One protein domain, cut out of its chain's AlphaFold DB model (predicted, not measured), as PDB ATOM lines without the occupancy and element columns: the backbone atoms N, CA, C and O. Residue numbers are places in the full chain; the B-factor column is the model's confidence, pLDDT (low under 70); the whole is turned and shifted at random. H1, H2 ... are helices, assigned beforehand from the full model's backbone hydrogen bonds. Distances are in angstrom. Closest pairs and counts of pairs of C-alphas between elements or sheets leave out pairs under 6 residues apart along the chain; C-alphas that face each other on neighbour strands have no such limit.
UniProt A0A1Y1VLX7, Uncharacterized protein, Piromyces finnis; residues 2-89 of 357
ATOM      1  N   GLN A   2    -466.194 307.708  72.738       69.38
ATOM      2  CA  GLN A   2    -465.082 306.925  73.319       69.38
ATOM      3  C   GLN A   2    -464.187 306.256  72.256       69.38
ATOM      4  O   GLN A   2    -462.966 306.324  72.346       69.38
ATOM      5  N   GLU A   3    -464.777 305.692  71.201       75.00
ATOM      6  CA  GLU A   3    -464.032 305.095  70.084       75.00
ATOM      7  C   GLU A   3    -463.180 306.122  69.319       75.00
ATOM      8  O   GLU A   3    -461.992 305.904  69.109       75.00
ATOM      9  N   SER A   4    -463.734 307.302  69.019       69.12
ATOM     10  CA  SER A   4    -462.988 308.415  68.411       69.12
ATOM     11  C   SER A   4    -461.859 308.952  69.303       69.12
ATOM     12  O   SER A   4    -460.840 309.382  68.778       69.12
ATOM     13  N   ILE A   5    -461.994 308.891  70.636       71.88
ATOM     14  CA  ILE A   5    -460.907 309.216  71.582       71.88
ATOM     15  C   ILE A   5    -459.814 308.136  71.539       71.88
ATOM     16  O   ILE A   5    -458.628 308.453  71.572       71.88
ATOM     17  N   LYS A   6    -460.191 306.856  71.427       78.62
ATOM     18  CA  LYS A   6    -459.233 305.749  71.301       78.62
ATOM     19  C   LYS A   6    -458.438 305.827  69.992       78.62
ATOM     20  O   LYS A   6    -457.227 305.628  70.026       78.62
ATOM     21  N   ILE A   7    -459.099 306.160  68.881       77.31
ATOM     22  CA  ILE A   7    -458.452 306.407  67.582       77.31
ATOM     23  C   ILE A   7    -457.499 307.602  67.695       77.31
ATOM     24  O   ILE A   7    -456.316 307.436  67.434       77.31
ATOM     25  N   LEU A   8    -457.967 308.751  68.205       76.19
ATOM     26  CA  LEU A   8    -457.145 309.950  68.441       76.19
ATOM     27  C   LEU A   8    -455.860 309.641  69.234       76.19
ATOM     28  O   LEU A   8    -454.776 310.089  68.871       76.19
ATOM     29  N   ASN A   9    -455.978 308.854  70.307       77.38
ATOM     30  CA  ASN A   9    -454.844 308.474  71.145       77.38
ATOM     31  C   ASN A   9    -453.895 307.477  70.459       77.38
ATOM     32  O   ASN A   9    -452.703 307.502  70.750       77.38
ATOM     33  N   SER A  10    -454.384 306.597  69.582       80.81
ATOM     34  CA  SER A  10    -453.522 305.729  68.768       80.81
ATOM     35  C   SER A  10    -452.755 306.560  67.739       80.81
ATOM     36  O   SER A  10    -451.529 306.515  67.665       80.81
ATOM     37  N   ASP A  11    -453.486 307.392  67.010       78.25
ATOM     38  CA  ASP A  11    -453.015 308.156  65.865       78.25
ATOM     39  C   ASP A  11    -451.923 309.176  66.256       78.25
ATOM     40  O   ASP A  11    -450.824 309.176  65.697       78.25
ATOM     41  N   LEU A  12    -452.137 309.929  67.346       77.38
ATOM     42  CA  LEU A  12    -451.144 310.860  67.907       77.38
ATOM     43  C   LEU A  12    -449.852 310.191  68.413       77.38
ATOM     44  O   LEU A  12    -448.831 310.876  68.512       77.38
ATOM     45  N   ASN A  13    -449.884 308.896  68.747       78.19
ATOM     46  CA  ASN A  13    -448.732 308.162  69.283       78.19
ATOM     47  C   ASN A  13    -448.016 307.287  68.238       78.19
ATOM     48  O   ASN A  13    -446.814 307.064  68.380       78.19
ATOM     49  N   TYR A  14    -448.720 306.800  67.210       79.44
ATOM     50  CA  TYR A  14    -448.203 305.776  66.289       79.44
ATOM     51  C   TYR A  14    -448.277 306.141  64.799       79.44
ATOM     52  O   TYR A  14    -447.452 305.646  64.032       79.44
ATOM     53  N   GLU A  15    -449.215 306.997  64.378       79.31
ATOM     54  CA  GLU A  15    -449.493 307.267  62.951       79.31
ATOM     55  C   GLU A  15    -449.030 308.664  62.494       79.31
ATOM     56  O   GLU A  15    -449.122 309.014  61.313       79.31
ATOM     57  N   ARG A  16    -448.441 309.455  63.405       78.88
ATOM     58  CA  ARG A  16    -447.838 310.754  63.072       78.88
ATOM     59  C   ARG A  16    -446.733 310.631  62.005       78.88
ATOM     60  O   ARG A  16    -445.975 309.657  62.000       78.88
ATOM     61  N   PRO A  17    -446.553 311.657  61.146       79.88
ATOM     62  CA  PRO A  17    -445.463 311.698  60.178       79.88
ATOM     63  C   PRO A  17    -444.085 311.516  60.828       79.88
ATOM     64  O   PRO A  17    -443.823 312.018  61.920       79.88
ATOM     65  N   LYS A  18    -443.154 310.879  60.100       84.19
ATOM     66  CA  LYS A  18    -441.738 310.743  60.516       84.19
ATOM     67  C   LYS A  18    -441.067 312.088  60.815       84.19
ATOM     68  O   LYS A  18    -440.077 312.134  61.540       84.19
ATOM     69  N   TRP A  19    -441.576 313.164  60.220       87.06
ATOM     70  CA  TRP A  19    -441.158 314.523  60.508       87.06
ATOM     71  C   TRP A  19    -442.015 315.104  61.644       87.06
ATOM     72  O   TRP A  19    -443.220 315.266  61.460       87.06
ATOM     73  N   PRO A  20    -441.439 315.424  62.818       81.62
ATOM     74  CA  PRO A  20    -442.236 315.796  63.984       81.62
ATOM     75  C   PRO A  20    -442.829 317.208  63.890       81.62
ATOM     76  O   PRO A  20    -443.849 317.451  64.536       81.62
ATOM     77  N   PHE A  21    -442.219 318.109  63.106       85.38
ATOM     78  CA  PHE A  21    -442.616 319.514  62.936       85.38
ATOM     79  C   PHE A  21    -443.523 319.696  61.709       85.38
ATOM     80  O   PHE A  21    -443.152 320.306  60.707       85.38
ATOM     81  N   SER A  22    -444.717 319.115  61.785       82.06
ATOM     82  CA  SER A  22    -445.774 319.273  60.785       82.06
ATOM     83  C   SER A  22    -447.113 319.512  61.468       82.06
ATOM     84  O   SER A  22    -447.422 318.851  62.470       82.06
ATOM     85  N   SER A  23    -447.935 320.386  60.893       77.12
ATOM     86  CA  SER A  23    -449.349 320.468  61.239       77.12
ATOM     87  C   SER A  23    -450.036 319.139  60.928       77.12
ATOM     88  O   SER A  23    -449.709 318.459  59.953       77.12
ATOM     89  N   TYR A  24    -450.955 318.725  61.798       74.62
ATOM     90  CA  TYR A  24    -451.504 317.369  61.764       74.62
ATOM     91  C   TYR A  24    -453.006 317.326  62.046       74.62
ATOM     92  O   TYR A  24    -453.520 318.096  62.862       74.62
ATOM     93  N   ILE A  25    -453.687 316.404  61.365       72.50
ATOM     94  CA  ILE A  25    -455.127 316.141  61.428       72.50
ATOM     95  C   ILE A  25    -455.289 314.622  61.554       72.50
ATOM     96  O   ILE A  25    -454.751 313.892  60.728       72.50
ATOM     97  N   THR A  26    -456.059 314.150  62.535       64.88
ATOM     98  CA  THR A  26    -456.160 312.713  62.873       64.88
ATOM     99  C   THR A  26    -457.281 311.963  62.140       64.88
ATOM    100  O   THR A  26    -457.682 310.880  62.551       64.88
ATOM    101  N   ASN A  27    -457.907 312.579  61.131       63.31
ATOM    102  CA  ASN A  27    -458.993 312.008  60.322       63.31
ATOM    103  C   ASN A  27    -459.119 312.778  58.998       63.31
ATOM    104  O   ASN A  27    -459.079 314.009  59.002       63.31
ATOM    105  N   ASN A  28    -459.380 312.087  57.884       54.81
ATOM    106  CA  ASN A  28    -459.696 312.732  56.601       54.81
ATOM    107  C   ASN A  28    -460.901 313.685  56.749       54.81
ATOM    108  O   ASN A  28    -462.037 313.238  56.889       54.81
ATOM    109  N   GLY A  29    -460.644 314.998  56.704       55.00
ATOM    110  CA  GLY A  29    -461.663 316.050  56.834       55.00
ATOM    111  C   GLY A  29    -461.865 316.632  58.242       55.00
ATOM    112  O   GLY A  29    -462.777 317.435  58.424       55.00
ATOM    113  N   GLY A  30    -461.042 316.268  59.234       61.28
ATOM    114  CA  GLY A  30    -461.042 316.925  60.549       61.28
ATOM    115  C   GLY A  30    -460.346 318.297  60.557       61.28
ATOM    116  O   GLY A  30    -459.587 318.628  59.647       61.28
ATOM    117  N   ARG A  31    -460.558 319.092  61.615       62.66
ATOM    118  CA  ARG A  31    -459.740 320.288  61.894       62.66
ATOM    119  C   ARG A  31    -458.297 319.919  62.248       62.66
ATOM    120  O   ARG A  31    -458.024 318.837  62.766       62.66
ATOM    121  N   ILE A  32    -457.394 320.869  62.012       66.38
ATOM    122  CA  ILE A  32    -455.991 320.806  62.429       66.38
ATOM    123  C   ILE A  32    -455.926 320.757  63.961       66.38
ATOM    124  O   ILE A  32    -456.583 321.537  64.644       66.38
ATOM    125  N   LEU A  33    -455.149 319.813  64.491       69.56
ATOM    126  CA  LEU A  33    -454.986 319.585  65.931       69.56
ATOM    127  C   LEU A  33    -453.647 320.116  66.446       69.56
ATOM    128  O   LEU A  33    -453.565 320.613  67.566       69.56
ATOM    129  N   LEU A  34    -452.609 320.057  65.610       68.56
ATOM    130  CA  LEU A  34    -451.354 320.780  65.806       68.56
ATOM    131  C   LEU A  34    -451.310 321.923  64.791       68.56
ATOM    132  O   LEU A  34    -451.036 321.674  63.624       68.56
ATOM    133  N   GLU A  35    -451.604 323.151  65.219       66.44
ATOM    134  CA  GLU A  35    -451.510 324.352  64.375       66.44
ATOM    135  C   GLU A  35    -450.152 325.052  64.519       66.44
ATOM    136  O   GLU A  35    -449.567 325.067  65.602       66.44
ATOM    137  N   ASN A  36    -449.695 325.713  63.449       66.94
ATOM    138  CA  ASN A  36    -448.481 326.546  63.413       66.94
ATOM    139  C   ASN A  36    -447.173 325.789  63.723       66.94
ATOM    140  O   ASN A  36    -446.214 326.372  64.234       66.94
ATOM    141  N   PHE A  37    -447.127 324.496  63.388       76.94
ATOM    142  CA  PHE A  37    -445.950 323.638  63.571       76.94
ATOM    143  C   PHE A  37    -445.242 323.251  62.268       76.94
ATOM    144  O   PHE A  37    -444.283 322.486  62.324       76.94
ATOM    145  N   ASP A  38    -445.672 323.797  61.128       81.25
ATOM    146  CA  ASP A  38    -445.093 323.558  59.800       81.25
ATOM    147  C   ASP A  38    -443.717 324.221  59.642       81.25
ATOM    148  O   ASP A  38    -443.580 325.281  59.038       81.25
ATOM    149  N   VAL A  39    -442.686 323.584  60.197       87.38
ATOM    150  CA  VAL A  39    -441.283 323.931  59.943       87.38
ATOM    151  C   VAL A  39    -440.702 322.843  59.062       87.38
ATOM    152  O   VAL A  39    -440.595 321.699  59.494       87.38
ATOM    153  N   SER A  40    -440.309 323.175  57.838       89.56
ATOM    154  CA  SER A  40    -439.725 322.189  56.919       89.56
ATOM    155  C   SER A  40    -438.328 321.713  57.372       89.56
ATOM    156  O   SER A  40    -437.587 322.475  58.010       89.56
ATOM    157  N   PRO A  41    -437.901 320.482  57.013       88.94
ATOM    158  CA  PRO A  41    -436.511 320.044  57.183       88.94
ATOM    159  C   PRO A  41    -435.508 321.012  56.544       88.94
ATOM    160  O   PRO A  41    -434.422 321.257  57.074       88.94
ATOM    161  N   GLU A  42    -435.894 321.607  55.418       90.94
ATOM    162  CA  GLU A  42    -435.118 322.560  54.637       90.94
ATOM    163  C   GLU A  42    -434.933 323.895  55.364       90.94
ATOM    164  O   GLU A  42    -433.810 324.402  55.397       90.94
ATOM    165  N   GLU A  43    -435.971 324.444  56.006       91.06
ATOM    166  CA  GLU A  43    -435.843 325.620  56.880       91.06
ATOM    167  C   GLU A  43    -434.974 325.337  58.101       91.06
ATOM    168  O   GLU A  43    -434.162 326.179  58.490       91.06
ATOM    169  N   LEU A  44    -435.122 324.149  58.695       91.75
ATOM    170  CA  LEU A  44    -434.304 323.707  59.820       91.75
ATOM    171  C   LEU A  44    -432.818 323.710  59.423       91.75
ATOM    172  O   LEU A  44    -431.978 324.329  60.082       91.75
ATOM    173  N   ARG A  45    -432.513 323.090  58.277       93.88
ATOM    174  CA  ARG A  45    -431.172 323.016  57.691       93.88
ATOM    175  C   ARG A  45    -430.643 324.392  57.273       93.88
ATOM    176  O   ARG A  45    -429.469 324.685  57.491       93.88
ATOM    177  N   TYR A  46    -431.488 325.258  56.715       93.81
ATOM    178  CA  TYR A  46    -431.123 326.634  56.375       93.81
ATOM    179  C   TYR A  46    -430.743 327.437  57.624       93.81
ATOM    180  O   TYR A  46    -429.669 328.041  57.656       93.81
ATOM    181  N   LYS A  47    -431.563 327.387  58.685       92.56
ATOM    182  CA  LYS A  47    -431.263 328.035  59.972       92.56
ATOM    183  C   LYS A  47    -429.946 327.525  60.559       92.56
ATOM    184  O   LYS A  47    -429.138 328.344  60.982       92.56
ATOM    185  N   PHE A  48    -429.683 326.216  60.507       94.38
ATOM    186  CA  PHE A  48    -428.393 325.648  60.914       94.38
ATOM    187  C   PHE A  48    -427.213 326.258  60.138       94.38
ATOM    188  O   PHE A  48    -426.257 326.723  60.758       94.38
ATOM    189  N   TYR A  49    -427.279 326.328  58.802       95.44
ATOM    190  CA  TYR A  49    -426.205 326.925  57.997       95.44
ATOM    191  C   TYR A  49    -426.019 328.426  58.253       95.44
ATOM    192  O   TYR A  49    -424.883 328.904  58.264       95.44
ATOM    193  N   VAL A  50    -427.103 329.175  58.479       94.81
ATOM    194  CA  VAL A  50    -427.024 330.592  58.868       94.81
ATOM    195  C   VAL A  50    -426.338 330.725  60.228       94.81
ATOM    196  O   VAL A  50    -425.343 331.438  60.326       94.81
ATOM    197  N   SER A  51    -426.787 329.985  61.247       93.44
ATOM    198  CA  SER A  51    -426.188 329.984  62.588       93.44
ATOM    199  C   SER A  51    -424.730 329.520  62.604       93.44
ATOM    200  O   SER A  51    -423.939 330.035  63.391       93.44
ATOM    201  N   GLN A  52    -424.337 328.590  61.729       92.88
ATOM    202  CA  GLN A  52    -422.940 328.181  61.571       92.88
ATOM    203  C   GLN A  52    -422.085 329.321  60.993       92.88
ATOM    204  O   GLN A  52    -421.005 329.592  61.513       92.88
ATOM    205  N   LYS A  53    -422.575 330.027  59.964       93.50
ATOM    206  CA  LYS A  53    -421.872 331.171  59.353       93.50
ATOM    207  C   LYS A  53    -421.787 332.394  60.269       93.50
ATOM    208  O   LYS A  53    -420.806 333.124  60.198       93.50
ATOM    209  N   THR A  54    -422.788 332.627  61.119       93.81
ATOM    210  CA  THR A  54    -422.804 333.751  62.077       93.81
ATOM    211  C   THR A  54    -422.156 333.420  63.424       93.81
ATOM    212  O   THR A  54    -422.070 334.297  64.281       93.81
ATOM    213  N   GLY A  55    -421.725 332.171  63.643       91.44
ATOM    214  CA  GLY A  55    -421.186 331.699  64.924       91.44
ATOM    215  C   GLY A  55    -422.232 331.519  66.035       91.44
ATOM    216  O   GLY A  55    -421.868 331.225  67.171       91.44
ATOM    217  N   GLN A  56    -423.526 331.662  65.737       93.38
ATOM    218  CA  GLN A  56    -424.631 331.626  66.706       93.38
ATOM    219  C   GLN A  56    -425.270 330.230  66.819       93.38
ATOM    220  O   GLN A  56    -426.495 330.082  66.820       93.38
ATOM    221  N   ILE A  57    -424.452 329.177  66.903       93.88
ATOM    222  CA  ILE A  57    -424.945 327.788  66.903       93.88
ATOM    223  C   ILE A  57    -425.824 327.460  68.124       93.88
ATOM    224  O   ILE A  57    -426.769 326.679  68.019       93.88
ATOM    225  N   GLN A  58    -425.592 328.116  69.268       91.88
ATOM    226  CA  GLN A  58    -426.440 327.988  70.456       91.88
ATOM    227  C   GLN A  58    -427.881 328.454  70.193       91.88
ATOM    228  O   GLN A  58    -428.815 327.846  70.711       91.88
ATOM    229  N   GLN A  59    -428.081 329.483  69.359       89.12
ATOM    230  CA  GLN A  59    -429.415 330.007  69.049       89.12
ATOM    231  C   GLN A  59    -430.235 329.002  68.225       89.12
ATOM    232  O   GLN A  59    -431.423 328.818  68.485       89.12
ATOM    233  N   TYR A  60    -429.592 328.289  67.292       94.12
ATOM    234  CA  TYR A  60    -430.218 327.171  66.581       94.12
ATOM    235  C   TYR A  60    -430.634 326.055  67.551       94.12
ATOM    236  O   TYR A  60    -431.772 325.591  67.496       94.12
ATOM    237  N   ASN A  61    -429.755 325.670  68.483       93.69
ATOM    238  CA  ASN A  61    -430.056 324.632  69.474       93.69
ATOM    239  C   ASN A  61    -431.223 325.026  70.400       93.69
ATOM    240  O   ASN A  61    -432.080 324.191  70.683       93.69
ATOM    241  N   MET A  62    -431.303 326.293  70.826       93.00
ATOM    242  CA  MET A  62    -432.450 326.808  71.586       93.00
ATOM    243  C   MET A  62    -433.749 326.740  70.775       93.00
ATOM    244  O   MET A  62    -434.751 326.241  71.278       93.00
ATOM    245  N   TYR A  63    -433.726 327.171  69.510       91.94
ATOM    246  CA  TYR A  63    -434.889 327.103  68.619       91.94
ATOM    247  C   TYR A  63    -435.373 325.657  68.399       91.94
ATOM    248  O   TYR A  63    -436.576 325.396  68.420       91.94
ATOM    249  N   GLN A  64    -434.452 324.690  68.275       91.25
ATOM    250  CA  GLN A  64    -434.801 323.263  68.242       91.25
ATOM    251  C   GLN A  64    -435.501 322.802  69.522       91.25
ATOM    252  O   GLN A  64    -436.518 322.110  69.460       91.25
ATOM    253  N   GLN A  65    -434.971 323.169  70.690       91.31
ATOM    254  CA  GLN A  65    -435.564 322.796  71.975       91.31
ATOM    255  C   GLN A  65    -436.954 323.418  72.153       91.31
ATOM    256  O   GLN A  65    -437.880 322.720  72.561       91.31
ATOM    257  N   GLU A  66    -437.123 324.686  71.782       91.56
ATOM    258  CA  GLU A  66    -438.399 325.401  71.835       91.56
ATOM    259  C   GLU A  66    -439.469 324.741  70.947       91.56
ATOM    260  O   GLU A  66    -440.584 324.497  71.412       91.56
ATOM    261  N   LEU A  67    -439.132 324.387  69.699       89.25
ATOM    262  CA  LEU A  67    -440.042 323.666  68.801       89.25
ATOM    263  C   LEU A  67    -440.477 322.315  69.388       89.25
ATOM    264  O   LEU A  67    -441.671 322.014  69.424       89.25
ATOM    265  N   ASN A  68    -439.526 321.522  69.896       89.44
ATOM    266  CA  ASN A  68    -439.819 320.232  70.529       89.44
ATOM    267  C   ASN A  68    -440.718 320.395  71.765       89.44
ATOM    268  O   ASN A  68    -441.688 319.656  71.927       89.44
ATOM    269  N   GLN A  69    -440.434 321.375  72.629       90.31
ATOM    270  CA  GLN A  69    -441.240 321.644  73.821       90.31
ATOM    271  C   GLN A  69    -442.669 322.058  73.460       90.31
ATOM    272  O   GLN A  69    -443.619 321.514  74.028       90.31
ATOM    273  N   LYS A  70    -442.842 322.977  72.501       86.94
ATOM    274  CA  LYS A  70    -444.166 323.443  72.059       86.94
ATOM    275  C   LYS A  70    -445.009 322.304  71.479       86.94
ATOM    276  O   LYS A  70    -446.169 322.173  71.863       86.94
ATOM    277  N   ILE A  71    -444.426 321.449  70.633       85.94
ATOM    278  CA  ILE A  71    -445.111 320.272  70.073       85.94
ATOM    279  C   ILE A  71    -445.501 319.278  71.160       85.94
ATOM    280  O   ILE A  71    -446.661 318.875  71.230       85.94
ATOM    281  N   ASN A  72    -444.573 318.926  72.050       86.94
ATOM    282  CA  ASN A  72    -444.863 317.985  73.129       86.94
ATOM    283  C   ASN A  72    -445.955 318.531  74.061       86.94
ATOM    284  O   ASN A  72    -446.859 317.793  74.439       86.94
ATOM    285  N   SER A  73    -445.941 319.833  74.355       87.69
ATOM    286  CA  SER A  73    -446.980 320.492  75.158       87.69
ATOM    287  C   SER A  73    -448.341 320.489  74.454       87.69
ATOM    288  O   SER A  73    -449.354 320.200  75.087       87.69
ATOM    289  N   ALA A  74    -448.384 320.749  73.143       83.44
ATOM    290  CA  ALA A  74    -449.613 320.679  72.350       83.44
ATOM    291  C   ALA A  74    -450.211 319.260  72.354       83.44
ATOM    292  O   ALA A  74    -451.391 319.094  72.660       83.44
ATOM    293  N   ILE A  75    -449.386 318.233  72.116       83.69
ATOM    294  CA  ILE A  75    -449.804 316.823  72.157       83.69
ATOM    295  C   ILE A  75    -450.326 316.453  73.551       83.69
ATOM    296  O   ILE A  75    -451.418 315.899  73.667       83.69
ATOM    297  N   GLN A  76    -449.607 316.808  74.619       84.06
ATOM    298  CA  GLN A  76    -450.046 316.535  75.991       84.06
ATOM    299  C   GLN A  76    -451.363 317.247  76.333       84.06
ATOM    300  O   GLN A  76    -452.223 316.658  76.985       84.06
ATOM    301  N   ASN A  77    -451.585 318.477  75.864       83.88
ATOM    302  CA  ASN A  77    -452.857 319.175  76.067       83.88
ATOM    303  C   ASN A  77    -454.036 318.449  75.393       83.88
ATOM    304  O   ASN A  77    -455.113 318.361  75.991       83.88
ATOM    305  N   ILE A  78    -453.824 317.893  74.194       80.50
ATOM    306  CA  ILE A  78    -454.829 317.111  73.458       80.50
ATOM    307  C   ILE A  78    -455.104 315.778  74.163       80.50
ATOM    308  O   ILE A  78    -456.263 315.467  74.427       80.50
ATOM    309  N   LEU A  79    -454.059 315.029  74.538       80.62
ATOM    310  CA  LEU A  79    -454.187 313.742  75.238       80.62
ATOM    311  C   LEU A  79    -454.872 313.879  76.610       80.62
ATOM    312  O   LEU A  79    -455.639 313.004  77.002       80.62
ATOM    313  N   ASN A  80    -454.643 314.988  77.324       82.94
ATOM    314  CA  ASN A  80    -455.282 315.265  78.616       82.94
ATOM    315  C   ASN A  80    -456.728 315.791  78.494       82.94
ATOM    316  O   ASN A  80    -457.476 315.740  79.469       82.94
ATOM    317  N   ASN A  81    -457.142 316.328  77.339       82.25
ATOM    318  CA  ASN A  81    -458.493 316.869  77.114       82.25
ATOM    319  C   ASN A  81    -459.059 316.462  75.730       82.25
ATOM    320  O   ASN A  81    -459.450 317.338  74.944       82.25
ATOM    321  N   PRO A  82    -459.158 315.158  75.408       74.25
ATOM    322  CA  PRO A  82    -459.472 314.712  74.052       74.25
ATOM    323  C   PRO A  82    -460.899 315.089  73.624       74.25
ATOM    324  O   PRO A  82    -461.145 315.361  72.451       74.25
ATOM    325  N   GLU A  83    -461.839 315.211  74.569       71.38
ATOM    326  CA  GLU A  83    -463.198 315.694  74.290       71.38
ATOM    327  C   GLU A  83    -463.234 317.149  73.808       71.38
ATOM    328  O   GLU A  83    -464.028 317.465  72.927       71.38
ATOM    329  N   LYS A  84    -462.362 318.034  74.315       69.38
ATOM    330  CA  LYS A  84    -462.311 319.441  73.868       69.38
ATOM    331  C   LYS A  84    -461.710 319.554  72.470       69.38
ATOM    332  O   LYS A  84    -462.244 320.282  71.635       69.38
ATOM    333  N   ALA A  85    -460.655 318.783  72.202       63.78
ATOM    334  CA  ALA A  85    -460.053 318.675  70.874       63.78
ATOM    335  C   ALA A  85    -461.059 318.145  69.830       63.78
ATOM    336  O   ALA A  85    -461.122 318.651  68.711       63.78
ATOM    337  N   LEU A  86    -461.908 317.184  70.214       63.44
ATOM    338  CA  LEU A  86    -462.956 316.636  69.349       63.44
ATOM    339  C   LEU A  86    -464.222 317.512  69.271       63.44
ATOM    340  O   LEU A  86    -464.864 317.529  68.224       63.44
ATOM    341  N   GLN A  87    -464.588 318.279  70.304       57.47
ATOM    342  CA  GLN A  87    -465.745 319.190  70.252       57.47
ATOM    343  C   GLN A  87    -465.546 320.343  69.261       57.47
ATOM    344  O   GLN A  87    -466.489 320.696  68.552       57.47
ATOM    345  N   GLY A  88    -464.319 320.861  69.118       52.56
ATOM    346  CA  GLY A  88    -463.979 321.794  68.034       52.56
ATOM    347  C   GLY A  88    -464.214 321.212  66.628       52.56
ATOM    348  O   GLY A  88    -464.385 321.959  65.666       52.56
ATOM    349  N   ASN A  89    -464.285 319.882  66.524       48.69
ATOM    350  CA  ASN A  89    -464.462 319.109  65.298       48.69
ATOM    351  C   ASN A  89    -465.926 318.665  65.049       48.69
ATOM    352  O   ASN A  89    -466.201 318.024  64.040       48.69
TER     353      ASN A  89
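This is residues 2 to 89 of the 357 residues of an uncharacterized protein of Piromyces finnis (UniProt A0A1Y1VLX7). One long helix, H3, runs along a rod; H2 folds back from one end of it as a narrow V, and H1 and small H4 lie near the other. A long stretch with no named element, residues 15 to 40, leads from H1 to H2. The printed part has 88 residues, all-helix in class, loose, radius of gyration of the C-alphas 15.6 A, spanning 51 by 22 by 21 A.

Start at H1, residues 2 to 14; it only just touches H4, residues 82 to 87, with 3 pairs of C-alphas within 8 A, closest Ile 5 and Pro 82, 6.2 A. Next find H2, residues 41 to 53, and H3, residues 57 to 80, a helical hairpin at a shallow tilt of 30 degrees; their closest C-alphas, Ser 51 and Ile 57, are 5.0 A apart. Every O i to N i+4 pair is within hydrogen-bond range in H2, H3 and H4; in H1, 8 of 9.

Find C-alpha 2 at (-465.082, 306.925, 73.319); H1 runs 18.3 A. H2 runs 18.5 A. From C-alpha 57 at (-424.945, 327.788, 66.903), H3 runs 34.8 A.

The printed part has no cut. Residues 26 to 36 and 84 to 89 are among those under pLDDT 70.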